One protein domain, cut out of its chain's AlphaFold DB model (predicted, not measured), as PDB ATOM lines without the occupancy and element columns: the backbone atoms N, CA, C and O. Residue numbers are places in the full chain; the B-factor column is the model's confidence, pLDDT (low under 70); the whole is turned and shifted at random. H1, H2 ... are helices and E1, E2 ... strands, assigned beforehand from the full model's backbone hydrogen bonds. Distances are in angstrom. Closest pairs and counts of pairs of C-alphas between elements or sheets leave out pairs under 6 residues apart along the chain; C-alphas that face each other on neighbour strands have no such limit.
ATOM      1  N   LYS A 237     127.883 151.998 136.973       47.84
ATOM      2  CA  LYS A 237     129.338 151.957 137.165       47.84
ATOM      3  C   LYS A 237     130.111 151.971 135.835       47.84
ATOM      4  O   LYS A 237     130.887 152.893 135.603       47.84
ATOM      5  N   GLN A 238     129.829 151.032 134.928       45.41
ATOM      6  CA  GLN A 238     130.495 150.945 133.616       45.41
ATOM      7  C   GLN A 238     130.235 152.166 132.724       45.41
ATOM      8  O   GLN A 238     131.101 152.554 131.938       45.41
ATOM      9  N   ALA A 239     129.059 152.792 132.838       49.56
ATOM     10  CA  ALA A 239     128.775 154.047 132.153       49.56
ATOM     11  C   ALA A 239     129.709 155.152 132.670       49.56
ATOM     12  O   ALA A 239     130.411 155.782 131.880       49.56
ATOM     13  N   THR A 240     129.783 155.344 133.994       52.34
ATOM     14  CA  THR A 240     130.685 156.324 134.622       52.34
ATOM     15  C   THR A 240     132.155 156.077 134.259       52.34
ATOM     16  O   THR A 240     132.858 157.031 133.935       52.34
ATOM     17  N   GLU A 241     132.603 154.821 134.233       52.31
ATOM     18  CA  GLU A 241     133.974 154.434 133.866       52.31
ATOM     19  C   GLU A 241     134.298 154.723 132.389       52.31
ATOM     20  O   GLU A 241     135.329 155.328 132.099       52.31
ATOM     21  N   ARG A 242     133.403 154.391 131.442       48.25
ATOM     22  CA  ARG A 242     133.610 154.721 130.017       48.25
ATOM     23  C   ARG A 242     133.603 156.228 129.755       48.25
ATOM     24  O   ARG A 242     134.417 156.704 128.966       48.25
ATOM     25  N   TYR A 243     132.747 156.995 130.435       54.56
ATOM     26  CA  TYR A 243     132.797 158.460 130.357       54.56
ATOM     27  C   TYR A 243     134.094 159.023 130.966       54.56
ATOM     28  O   TYR A 243     134.651 159.985 130.435       54.56
ATOM     29  N   ALA A 244     134.633 158.403 132.023       53.31
ATOM     30  CA  ALA A 244     135.847 158.862 132.699       53.31
ATOM     31  C   ALA A 244     137.127 158.806 131.840       53.31
ATOM     32  O   ALA A 244     138.097 159.472 132.191       53.31
ATOM     33  N   ALA A 245     137.146 158.100 130.706       54.50
ATOM     34  CA  ALA A 245     138.308 158.077 129.813       54.50
ATOM     35  C   ALA A 245     138.436 159.324 128.908       54.50
ATOM     36  O   ALA A 245     139.527 159.605 128.422       54.50
ATOM     37  N   GLN A 246     137.347 160.073 128.661       64.12
ATOM     38  CA  GLN A 246     137.305 161.099 127.598       64.12
ATOM     39  C   GLN A 246     136.958 162.530 128.055       64.12
ATOM     40  O   GLN A 246     136.992 163.449 127.237       64.12
ATOM     41  N   CYS A 247     136.639 162.775 129.335       75.69
ATOM     42  CA  CYS A 247     136.448 164.160 129.800       75.69
ATOM     43  C   CYS A 247     137.782 164.901 129.944       75.69
ATOM     44  O   CYS A 247     138.723 164.354 130.518       75.69
ATOM     45  N   TYR A 248     137.815 166.180 129.583       85.19
ATOM     46  CA  TYR A 248     138.789 167.121 130.119       85.19
ATOM     47  C   TYR A 248     138.527 167.347 131.617       85.19
ATOM     48  O   TYR A 248     137.387 167.569 132.034       85.19
ATOM     49  N   ILE A 249     139.590 167.322 132.414       89.88
ATOM     50  CA  ILE A 249     139.589 167.723 133.823       89.88
ATOM     51  C   ILE A 249     140.581 168.868 134.019       89.88
ATOM     52  O   ILE A 249     141.489 169.044 133.208       89.88
ATOM     53  N   LEU A 250     140.409 169.645 135.090       88.44
ATOM     54  CA  LEU A 250     141.426 170.607 135.517       88.44
ATOM     55  C   LEU A 250     142.775 169.892 135.709       88.44
ATOM     56  O   LEU A 250     142.810 168.788 136.241       88.44
ATOM     57  N   SER A 251     143.876 170.527 135.309       88.50
ATOM     58  CA  SER A 251     145.234 170.003 135.525       88.50
ATOM     59  C   SER A 251     145.770 170.266 136.938       88.50
ATOM     60  O   SER A 251     146.707 169.609 137.376       88.50
ATOM     61  N   ALA A 252     145.189 171.228 137.657       92.69
ATOM     62  CA  ALA A 252     145.591 171.618 139.006       92.69
ATOM     63  C   ALA A 252     144.381 172.094 139.822       92.69
ATOM     64  O   ALA A 252     143.334 172.453 139.275       92.69
ATOM     65  N   CYS A 253     144.526 172.114 141.146       95.25
ATOM     66  CA  CYS A 253     143.493 172.619 142.039       95.25
ATOM     67  C   CYS A 253     143.279 174.138 141.887       95.25
ATOM     68  O   CYS A 253     144.225 174.920 141.887       95.25
ATOM     69  N   LYS A 254     142.013 174.575 141.836       94.69
ATOM     70  CA  LYS A 254     141.620 175.998 141.771       94.69
ATOM     71  C   LYS A 254     141.716 176.727 143.127       94.69
ATOM     72  O   LYS A 254     141.561 177.945 143.177       94.69
ATOM     73  N   PHE A 255     141.934 176.012 144.234       95.25
ATOM     74  CA  PHE A 255     141.903 176.606 145.575       95.25
ATOM     75  C   PHE A 255     143.039 177.614 145.791       95.25
ATOM     76  O   PHE A 255     144.195 177.334 145.474       95.25
ATOM     77  N   PHE A 256     142.714 178.751 146.408       94.69
ATOM     78  CA  PHE A 256     143.675 179.771 146.816       94.69
ATOM     79  C   PHE A 256     143.513 180.079 148.308       94.69
ATOM     80  O   PHE A 256     142.465 180.556 148.751       94.69
ATOM     81  N   SER A 257     144.559 179.818 149.090       93.75
ATOM     82  CA  SER A 257     144.570 180.074 150.527       93.75
ATOM     83  C   SER A 257     144.741 181.564 150.800       93.75
ATOM     84  O   SER A 257     145.832 182.110 150.648       93.75
ATOM     85  N   LYS A 258     143.681 182.219 151.292       93.69
ATOM     86  CA  LYS A 258     143.764 183.603 151.791       93.69
ATOM     87  C   LYS A 258     144.716 183.748 152.984       93.69
ATOM     88  O   LYS A 258     145.326 184.798 153.127       93.69
ATOM     89  N   LYS A 259     144.857 182.707 153.817       92.00
ATOM     90  CA  LYS A 259     145.739 182.717 155.000       92.00
ATOM     91  C   LYS A 259     147.219 182.787 154.615       92.00
ATOM     92  O   LYS A 259     147.982 183.497 155.253       92.00
ATOM     93  N   ASN A 260     147.600 182.062 153.560       93.00
ATOM     94  CA  ASN A 260     148.999 181.856 153.176       93.00
ATOM     95  C   ASN A 260     149.333 182.496 151.811       93.00
ATOM     96  O   ASN A 260     150.369 182.177 151.232       93.00
ATOM     97  N   GLY A 261     148.434 183.308 151.244       94.44
ATOM     98  CA  GLY A 261     148.611 183.994 149.955       94.44
ATOM     99  C   GLY A 261     148.945 183.095 148.753       94.44
ATOM    100  O   GLY A 261     149.574 183.564 147.809       94.44
ATOM    101  N   SER A 262     148.593 181.808 148.790       94.50
ATOM    102  CA  SER A 262     149.154 180.782 147.895       94.50
ATOM    103  C   SER A 262     148.093 179.864 147.289       94.50
ATOM    104  O   SER A 262     147.112 179.484 147.932       94.50
ATOM    105  N   ALA A 263     148.307 179.493 146.024       94.44
ATOM    106  CA  ALA A 263     147.484 178.524 145.308       94.44
ATOM    107  C   ALA A 263     147.811 177.084 145.739       94.44
ATOM    108  O   ALA A 263     148.960 176.756 146.039       94.44
ATOM    109  N   CYS A 264     146.807 176.208 145.739       95.06
ATOM    110  CA  CYS A 264     146.990 174.782 145.991       95.06
ATOM    111  C   CYS A 264     147.721 174.132 144.803       95.06
ATOM    112  O   CYS A 264     147.165 173.999 143.717       95.06
ATOM    113  N   SER A 265     148.964 173.698 145.020       94.44
ATOM    114  CA  SER A 265     149.823 173.069 144.004       94.44
ATOM    115  C   SER A 265     149.495 171.599 143.714       94.44
ATOM    116  O   SER A 265     150.192 170.950 142.937       94.44
ATOM    117  N   LYS A 266     148.464 171.045 144.356       94.38
ATOM    118  CA  LYS A 266     148.097 169.635 144.230       94.38
ATOM    119  C   LYS A 266     147.359 169.373 142.920       94.38
ATOM    120  O   LYS A 266     146.430 170.102 142.558       94.38
ATOM    121  N   GLU A 267     147.732 168.278 142.269       93.94
ATOM    122  CA  GLU A 267     146.975 167.697 141.164       93.94
ATOM    123  C   GLU A 267     145.561 167.305 141.624       93.94
ATOM    124  O   GLU A 267     145.325 166.997 142.801       93.94
ATOM    125  N   VAL A 268     144.609 167.333 140.690       94.81
ATOM    126  CA  VAL A 268     143.236 166.887 140.930       94.81
ATOM    127  C   VAL A 268     142.938 165.594 140.179       94.81
ATOM    128  O   VAL A 268     143.231 165.448 138.998       94.81
ATOM    129  N   HIS A 269     142.291 164.662 140.867       93.19
ATOM    130  CA  HIS A 269     141.810 163.398 140.324       93.19
ATOM    131  C   HIS A 269     140.281 163.410 140.243       93.19
ATOM    132  O   HIS A 269     139.604 164.190 140.915       93.19
ATOM    133  N   ARG A 270     139.707 162.540 139.408       92.00
ATOM    134  CA  ARG A 270     138.248 162.384 139.288       92.00
ATOM    135  C   ARG A 270     137.682 161.752 140.556       92.00
ATOM    136  O   ARG A 270     138.255 160.797 141.069       92.00
ATOM    137  N   VAL A 271     136.523 162.229 140.999       91.06
ATOM    138  CA  VAL A 271     135.756 161.622 142.097       91.06
ATOM    139  C   VAL A 271     134.284 161.465 141.701       91.06
ATOM    140  O   VAL A 271     133.762 162.285 140.939       91.06
ATOM    141  N   PRO A 272     133.585 160.419 142.181       85.88
ATOM    142  CA  PRO A 272     132.173 160.221 141.874       85.88
ATOM    143  C   PRO A 272     131.305 161.319 142.506       85.88
ATOM    144  O   PRO A 272     131.473 161.674 143.672       85.88
ATOM    145  N   HIS A 273     130.329 161.824 141.748       85.94
ATOM    146  CA  HIS A 273     129.337 162.777 142.247       85.94
ATOM    147  C   HIS A 273     127.979 162.115 142.454       85.94
ATOM    148  O   HIS A 273     127.482 161.430 141.559       85.94
ATOM    149  N   LYS A 274     127.307 162.425 143.569       81.88
ATOM    150  CA  LYS A 274     125.978 161.885 143.916       81.88
ATOM    151  C   LYS A 274     124.899 162.117 142.837       81.88
ATOM    152  O   LYS A 274     123.985 161.317 142.701       81.88
ATOM    153  N   ARG A 275     125.031 163.192 142.042       80.06
ATOM    154  CA  ARG A 275     124.137 163.550 140.911       80.06
ATOM    155  C   ARG A 275     124.702 163.214 139.517       80.06
ATOM    156  O   ARG A 275     124.214 163.740 138.524       80.06
ATOM    157  N   GLY A 276     125.769 162.416 139.419       80.38
ATOM    158  CA  GLY A 276     126.375 162.037 138.130       80.38
ATOM    159  C   GLY A 276     127.049 163.181 137.355       80.38
ATOM    160  O   GLY A 276     127.266 163.068 136.151       80.38
ATOM    161  N   HIS A 277     127.372 164.296 138.015       85.56
ATOM    162  CA  HIS A 277     128.152 165.387 137.421       85.56
ATOM    163  C   HIS A 277     129.649 165.061 137.414       85.56
ATOM    164  O   HIS A 277     130.136 164.318 138.268       85.56
ATOM    165  N   LEU A 278     130.398 165.665 136.491       88.75
ATOM    166  CA  LEU A 278     131.853 165.553 136.485       88.75
ATOM    167  C   LEU A 278     132.411 166.303 137.697       88.75
ATOM    168  O   LEU A 278     132.202 167.508 137.825       88.75
ATOM    169  N   THR A 279     133.100 165.595 138.587       92.31
ATOM    170  CA  THR A 279     133.692 166.175 139.799       92.31
ATOM    171  C   THR A 279     135.142 165.743 139.927       92.31
ATOM    172  O   THR A 279     135.504 164.619 139.571       92.31
ATOM    173  N   VAL A 280     135.975 166.656 140.413       94.62
ATOM    174  CA  VAL A 280     137.395 166.429 140.677       94.62
ATOM    175  C   VAL A 280     137.752 166.891 142.087       94.62
ATOM    176  O   VAL A 280     137.132 167.816 142.612       94.62
ATOM    177  N   ALA A 281     138.744 166.255 142.698       95.81
ATOM    178  CA  ALA A 281     139.249 166.580 144.028       95.81
ATOM    179  C   ALA A 281     140.780 166.571 144.037       95.81
ATOM    180  O   ALA A 281     141.381 165.801 143.293       95.81
ATOM    181  N   CYS A 282     141.424 167.383 144.878       96.62
ATOM    182  CA  CYS A 282     142.854 167.215 145.175       96.62
ATOM    183  C   CYS A 282     143.076 166.434 146.482       96.62
ATOM    184  O   CYS A 282     142.128 166.178 147.228       96.62
ATOM    185  N   SER A 283     144.333 166.083 146.788       95.75
ATOM    186  CA  SER A 283     144.711 165.416 148.052       95.75
ATOM    187  C   SER A 283     144.221 166.153 149.301       95.75
ATOM    188  O   SER A 283     143.859 165.531 150.294       95.75
ATOM    189  N   ASP A 284     144.156 167.482 149.222       94.38
ATOM    190  CA  ASP A 284     143.802 168.369 150.333       94.38
ATOM    191  C   ASP A 284     142.271 168.544 150.454       94.38
ATOM    192  O   ASP A 284     141.787 169.471 151.094       94.38
ATOM    193  N   ARG A 285     141.492 167.652 149.819       93.75
ATOM    194  CA  ARG A 285     140.020 167.553 149.850       93.75
ATOM    195  C   ARG A 285     139.232 168.722 149.238       93.75
ATOM    196  O   ARG A 285     138.001 168.667 149.249       93.75
ATOM    197  N   HIS A 286     139.890 169.712 148.629       95.81
ATOM    198  CA  HIS A 286     139.221 170.719 147.795       95.81
ATOM    199  C   HIS A 286     138.532 170.043 146.604       95.81
ATOM    200  O   HIS A 286     139.174 169.283 145.876       95.81
ATOM    201  N   GLN A 287     137.244 170.321 146.398       95.12
ATOM    202  CA  GLN A 287     136.399 169.623 145.425       95.12
ATOM    203  C   GLN A 287     135.718 170.591 144.461       95.12
ATOM    204  O   GLN A 287     135.144 171.601 144.871       95.12
ATOM    205  N   TRP A 288     135.738 170.237 143.178       94.75
ATOM    206  CA  TRP A 288     135.256 171.068 142.080       94.75
ATOM    207  C   TRP A 288     134.309 170.279 141.180       94.75
ATOM    208  O   TRP A 288     134.662 169.212 140.679       94.75
ATOM    209  N   VAL A 289     133.114 170.816 140.953       92.50
ATOM    210  CA  VAL A 289     132.066 170.239 140.106       92.50
ATOM    211  C   VAL A 289     131.984 171.039 138.810       92.50
ATOM    212  O   VAL A 289     131.842 172.264 138.831       92.50
ATOM    213  N   TRP A 290     132.020 170.350 137.672       91.00
ATOM    214  CA  TRP A 290     131.635 170.917 136.385       91.00
ATOM    215  C   TRP A 290     130.218 170.489 136.017       91.00
ATOM    216  O   TRP A 290     129.859 169.310 136.086       91.00
ATOM    217  N   CYS A 291     129.420 171.453 135.561       85.44
ATOM    218  CA  CYS A 291     128.068 171.206 135.095       85.44
ATOM    219  C   CYS A 291     127.908 171.609 133.620       85.44
ATOM    220  O   CYS A 291     128.129 172.775 133.294       85.44
ATOM    221  N   PRO A 292     127.439 170.705 132.734       80.31
ATOM    222  CA  PRO A 292     127.222 171.024 131.324       80.31
ATOM    223  C   PRO A 292     126.112 172.059 131.087       80.31
ATOM    224  O   PRO A 292     126.106 172.665 130.026       80.31
ATOM    225  N   LEU A 293     125.190 172.249 132.041       80.38
ATOM    226  CA  LEU A 293     124.076 173.206 131.947       80.38
ATOM    227  C   LEU A 293     124.431 174.607 132.476       80.38
ATOM    228  O   LEU A 293     123.755 175.568 132.133       80.38
ATOM    229  N   CYS A 294     125.480 174.731 133.296       79.75
ATOM    230  CA  CYS A 294     126.024 176.023 133.746       79.75
ATOM    231  C   CYS A 294     127.228 176.486 132.910       79.75
ATOM    232  O   CYS A 294     127.838 177.495 133.239       79.75
ATOM    233  N   CYS A 295     127.625 175.714 131.897       81.75
ATOM    234  CA  CYS A 295     128.803 175.975 131.082       81.75
ATOM    235  C   CYS A 295     128.364 176.491 129.711       81.75
ATOM    236  O   CYS A 295     127.957 175.707 128.857       81.75
ATOM    237  N   ASP A 296     128.485 177.799 129.522       76.75
ATOM    238  CA  ASP A 296     128.150 178.549 128.308       76.75
ATOM    239  C   ASP A 296     129.264 178.551 127.247       76.75
ATOM    240  O   ASP A 296     128.987 178.893 126.101       76.75
ATOM    241  N   CYS A 297     130.496 178.138 127.591       77.62
ATOM    242  CA  CYS A 297     131.593 177.995 126.625       77.62
ATOM    243  C   CYS A 297     131.124 177.289 125.347       77.62
ATOM    244  O   CYS A 297     130.797 176.095 125.383       77.62
ATOM    245  N   ALA A 310     129.302 165.073 128.466       55.69
ATOM    246  CA  ALA A 310     130.396 164.662 129.355       55.69
ATOM    247  C   ALA A 310     131.870 165.017 129.032       55.69
ATOM    248  O   ALA A 310     132.749 164.411 129.632       55.69
ATOM    249  N   GLN A 311     132.203 166.016 128.204       71.69
ATOM    250  CA  GLN A 311     133.624 166.358 127.961       71.69
ATOM    251  C   GLN A 311     134.306 167.309 128.971       71.69
ATOM    252  O   GLN A 311     135.504 167.543 128.839       71.69
ATOM    253  N   GLY A 312     133.623 167.822 130.000       76.75
ATOM    254  CA  GLY A 312     134.216 168.824 130.904       76.75
ATOM    255  C   GLY A 312     134.424 170.188 130.230       76.75
ATOM    256  O   GLY A 312     133.979 170.407 129.103       76.75
ATOM    257  N   CYS A 313     135.092 171.123 130.910       85.44
ATOM    258  CA  CYS A 313     135.424 172.436 130.342       85.44
ATOM    259  C   CYS A 313     136.864 172.847 130.652       85.44
ATOM    260  O   CYS A 313     137.345 172.647 131.767       85.44
ATOM    261  N   ARG A 314     137.529 173.463 129.665       86.06
ATOM    262  CA  ARG A 314     138.886 174.014 129.797       86.06
ATOM    263  C   ARG A 314     138.939 175.323 130.586       86.06
ATOM    264  O   ARG A 314     139.966 175.626 131.181       86.06
ATOM    265  N   ASN A 315     137.843 176.082 130.627       86.88
ATOM    266  CA  ASN A 315     137.772 177.302 131.421       86.88
ATOM    267  C   ASN A 315     137.648 176.961 132.913       86.88
ATOM    268  O   ASN A 315     136.616 176.467 133.372       86.88
ATOM    269  N   VAL A 316     138.690 177.288 133.680       88.62
ATOM    270  CA  VAL A 316     138.762 177.099 135.137       88.62
ATOM    271  C   VAL A 316     137.618 177.813 135.870       88.62
ATOM    272  O   VAL A 316     137.195 177.370 136.939       88.62
ATOM    273  N   GLN A 317     137.049 178.882 135.303       88.06
ATOM    274  CA  GLN A 317     135.925 179.582 135.927       88.06
ATOM    275  C   GLN A 317     134.610 178.798 135.910       88.06
ATOM    276  O   GLN A 317     133.798 178.999 136.807       88.06
ATOM    277  N   HIS A 318     134.441 177.832 135.001       89.06
ATOM    278  CA  HIS A 318     133.216 177.019 134.894       89.06
ATOM    279  C   HIS A 318     133.235 175.775 135.796       89.06
ATOM    280  O   HIS A 318     132.332 174.937 135.746       89.06
ATOM    281  N   TRP A 319     134.269 175.662 136.632       91.25
ATOM    282  CA  TRP A 319     134.350 174.707 137.726       91.25
ATOM    283  C   TRP A 319     133.944 175.401 139.025       91.25
ATOM    284  O   TRP A 319     134.586 176.357 139.483       91.25
ATOM    285  N   PHE A 320     132.848 174.911 139.594       91.62
ATOM    286  CA  PHE A 320     132.240 175.409 140.820       91.62
ATOM    287  C   PHE A 320     132.796 174.632 142.008       91.62
ATOM    288  O   PHE A 320     133.003 173.427 141.917       91.62
ATOM    289  N   GLU A 321     133.023 175.303 143.130       93.31
ATOM    290  CA  GLU A 321     133.307 174.620 144.392       93.31
ATOM    291  C   GLU A 321     132.127 173.714 144.761       93.31
ATOM    292  O   GLU A 321     130.969 174.117 144.609       93.31
ATOM    293  N   ARG A 322     132.404 172.485 145.214       90.50
ATOM    294  CA  ARG A 322     131.357 171.478 145.430       90.50
ATOM    295  C   ARG A 322     130.281 171.950 146.402       90.50
ATOM    296  O   ARG A 322     129.109 171.774 146.094       90.50
ATOM    297  N   ASP A 323     130.646 172.595 147.502       85.38
ATOM    298  CA  ASP A 323     129.678 173.036 148.514       85.38
ATOM    299  C   ASP A 323     128.808 174.190 147.987       85.38
ATOM    300  O   ASP A 323     127.583 174.172 148.127       85.38
ATOM    301  N   SER A 324     129.410 175.132 147.249       83.00
ATOM    302  CA  SER A 324     128.698 176.179 146.493       83.00
ATOM    303  C   SER A 324     127.753 175.610 145.416       83.00
ATOM    304  O   SER A 324     126.750 176.238 145.065       83.00
ATOM    305  N   PHE A 325     128.078 174.439 144.859       83.44
ATOM    306  CA  PHE A 325     127.239 173.739 143.888       83.44
ATOM    307  C   PHE A 325     126.117 172.943 144.569       83.44
ATOM    308  O   PHE A 325     124.967 173.044 144.151       83.44
ATOM    309  N   ASP A 326     126.409 172.174 145.616       82.00
ATOM    310  CA  ASP A 326     125.435 171.315 146.299       82.00
ATOM    311  C   ASP A 326     124.381 172.124 147.083       82.00
ATOM    312  O   ASP A 326     123.227 171.702 147.146       82.00
ATOM    313  N   THR A 327     124.736 173.312 147.591       78.81
ATOM    314  CA  THR A 327     123.789 174.307 148.150       78.81
ATOM    315  C   THR A 327     122.987 175.061 147.080       78.81
ATOM    316  O   THR A 327     122.009 175.747 147.381       78.81
ATOM    317  N   GLY A 328     123.394 174.957 145.812       69.56
ATOM    318  CA  GLY A 328     122.726 175.565 144.663       69.56
ATOM    319  C   GLY A 328     122.805 177.093 144.573       69.56
ATOM    320  O   GLY A 328     122.163 177.683 143.708       69.56
TER     321      GLY A 328
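AT A GLANCE: This is residues 237 to 297 and 310 to 328 of the 339 residues of the protein "Hypothetical protein" of Hanusia phi (UniProt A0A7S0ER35). With little regular structure, the domain is a small twisted sheet, E1 to E4, between helix H1 at one end and loop residues 257 to 262, which stick out at the other; short H2 packs on the sheet. Of 80 printed residues under half are in named elements, H1 E1 E2 E3 E4 H2 along the chain; the class is mixed, the sheet, order E1 - E2 - E3 - E4, all antiparallel. It is compact, radius of gyration of the C-alphas 12.6 A, with spans of 40 by 23 by 22 A.

IN THESE COORDINATES: H1, residues 237 to 244, begins with C-alpha 237 at (129.338, 151.957, 137.165). E1 is residues 268 to 271, E2 278 to 282, 14.1 A long, E3 287 to 290, E4 319 to 321. H2, 322 to 326, ends with C-alpha 326 at (125.435, 171.315, 146.299).

HOW THE PARTS SIT: H1 only grazes the sheet, with residues 240 to 244. E1, E2 and E3 form a meander, antiparallel neighbours in turn; N 269 and O 281 are 2.8 A apart, N 280 and O 288 2.9 A. E4 is antiparallel to E3, N 289 and O 320 2.8 A apart. H2's height over the sheet is 7.2 A; its Arg 322 and Trp 288 of E3 have the closest C-alphas, 5.2 A. In H1 and H2 every O i to N i+4 pair is within hydrogen-bond range.

THE WHOLE: The farthest C-alphas, Gln 238 and Lys 259, are 41.2 A apart. H1 to E1 is a long link; residues 298 to 309 are not printed, a gap of 13.7 A between C-alphas 297 and 310. Residues 237 to 246, 310 and 328 have pLDDT under 70.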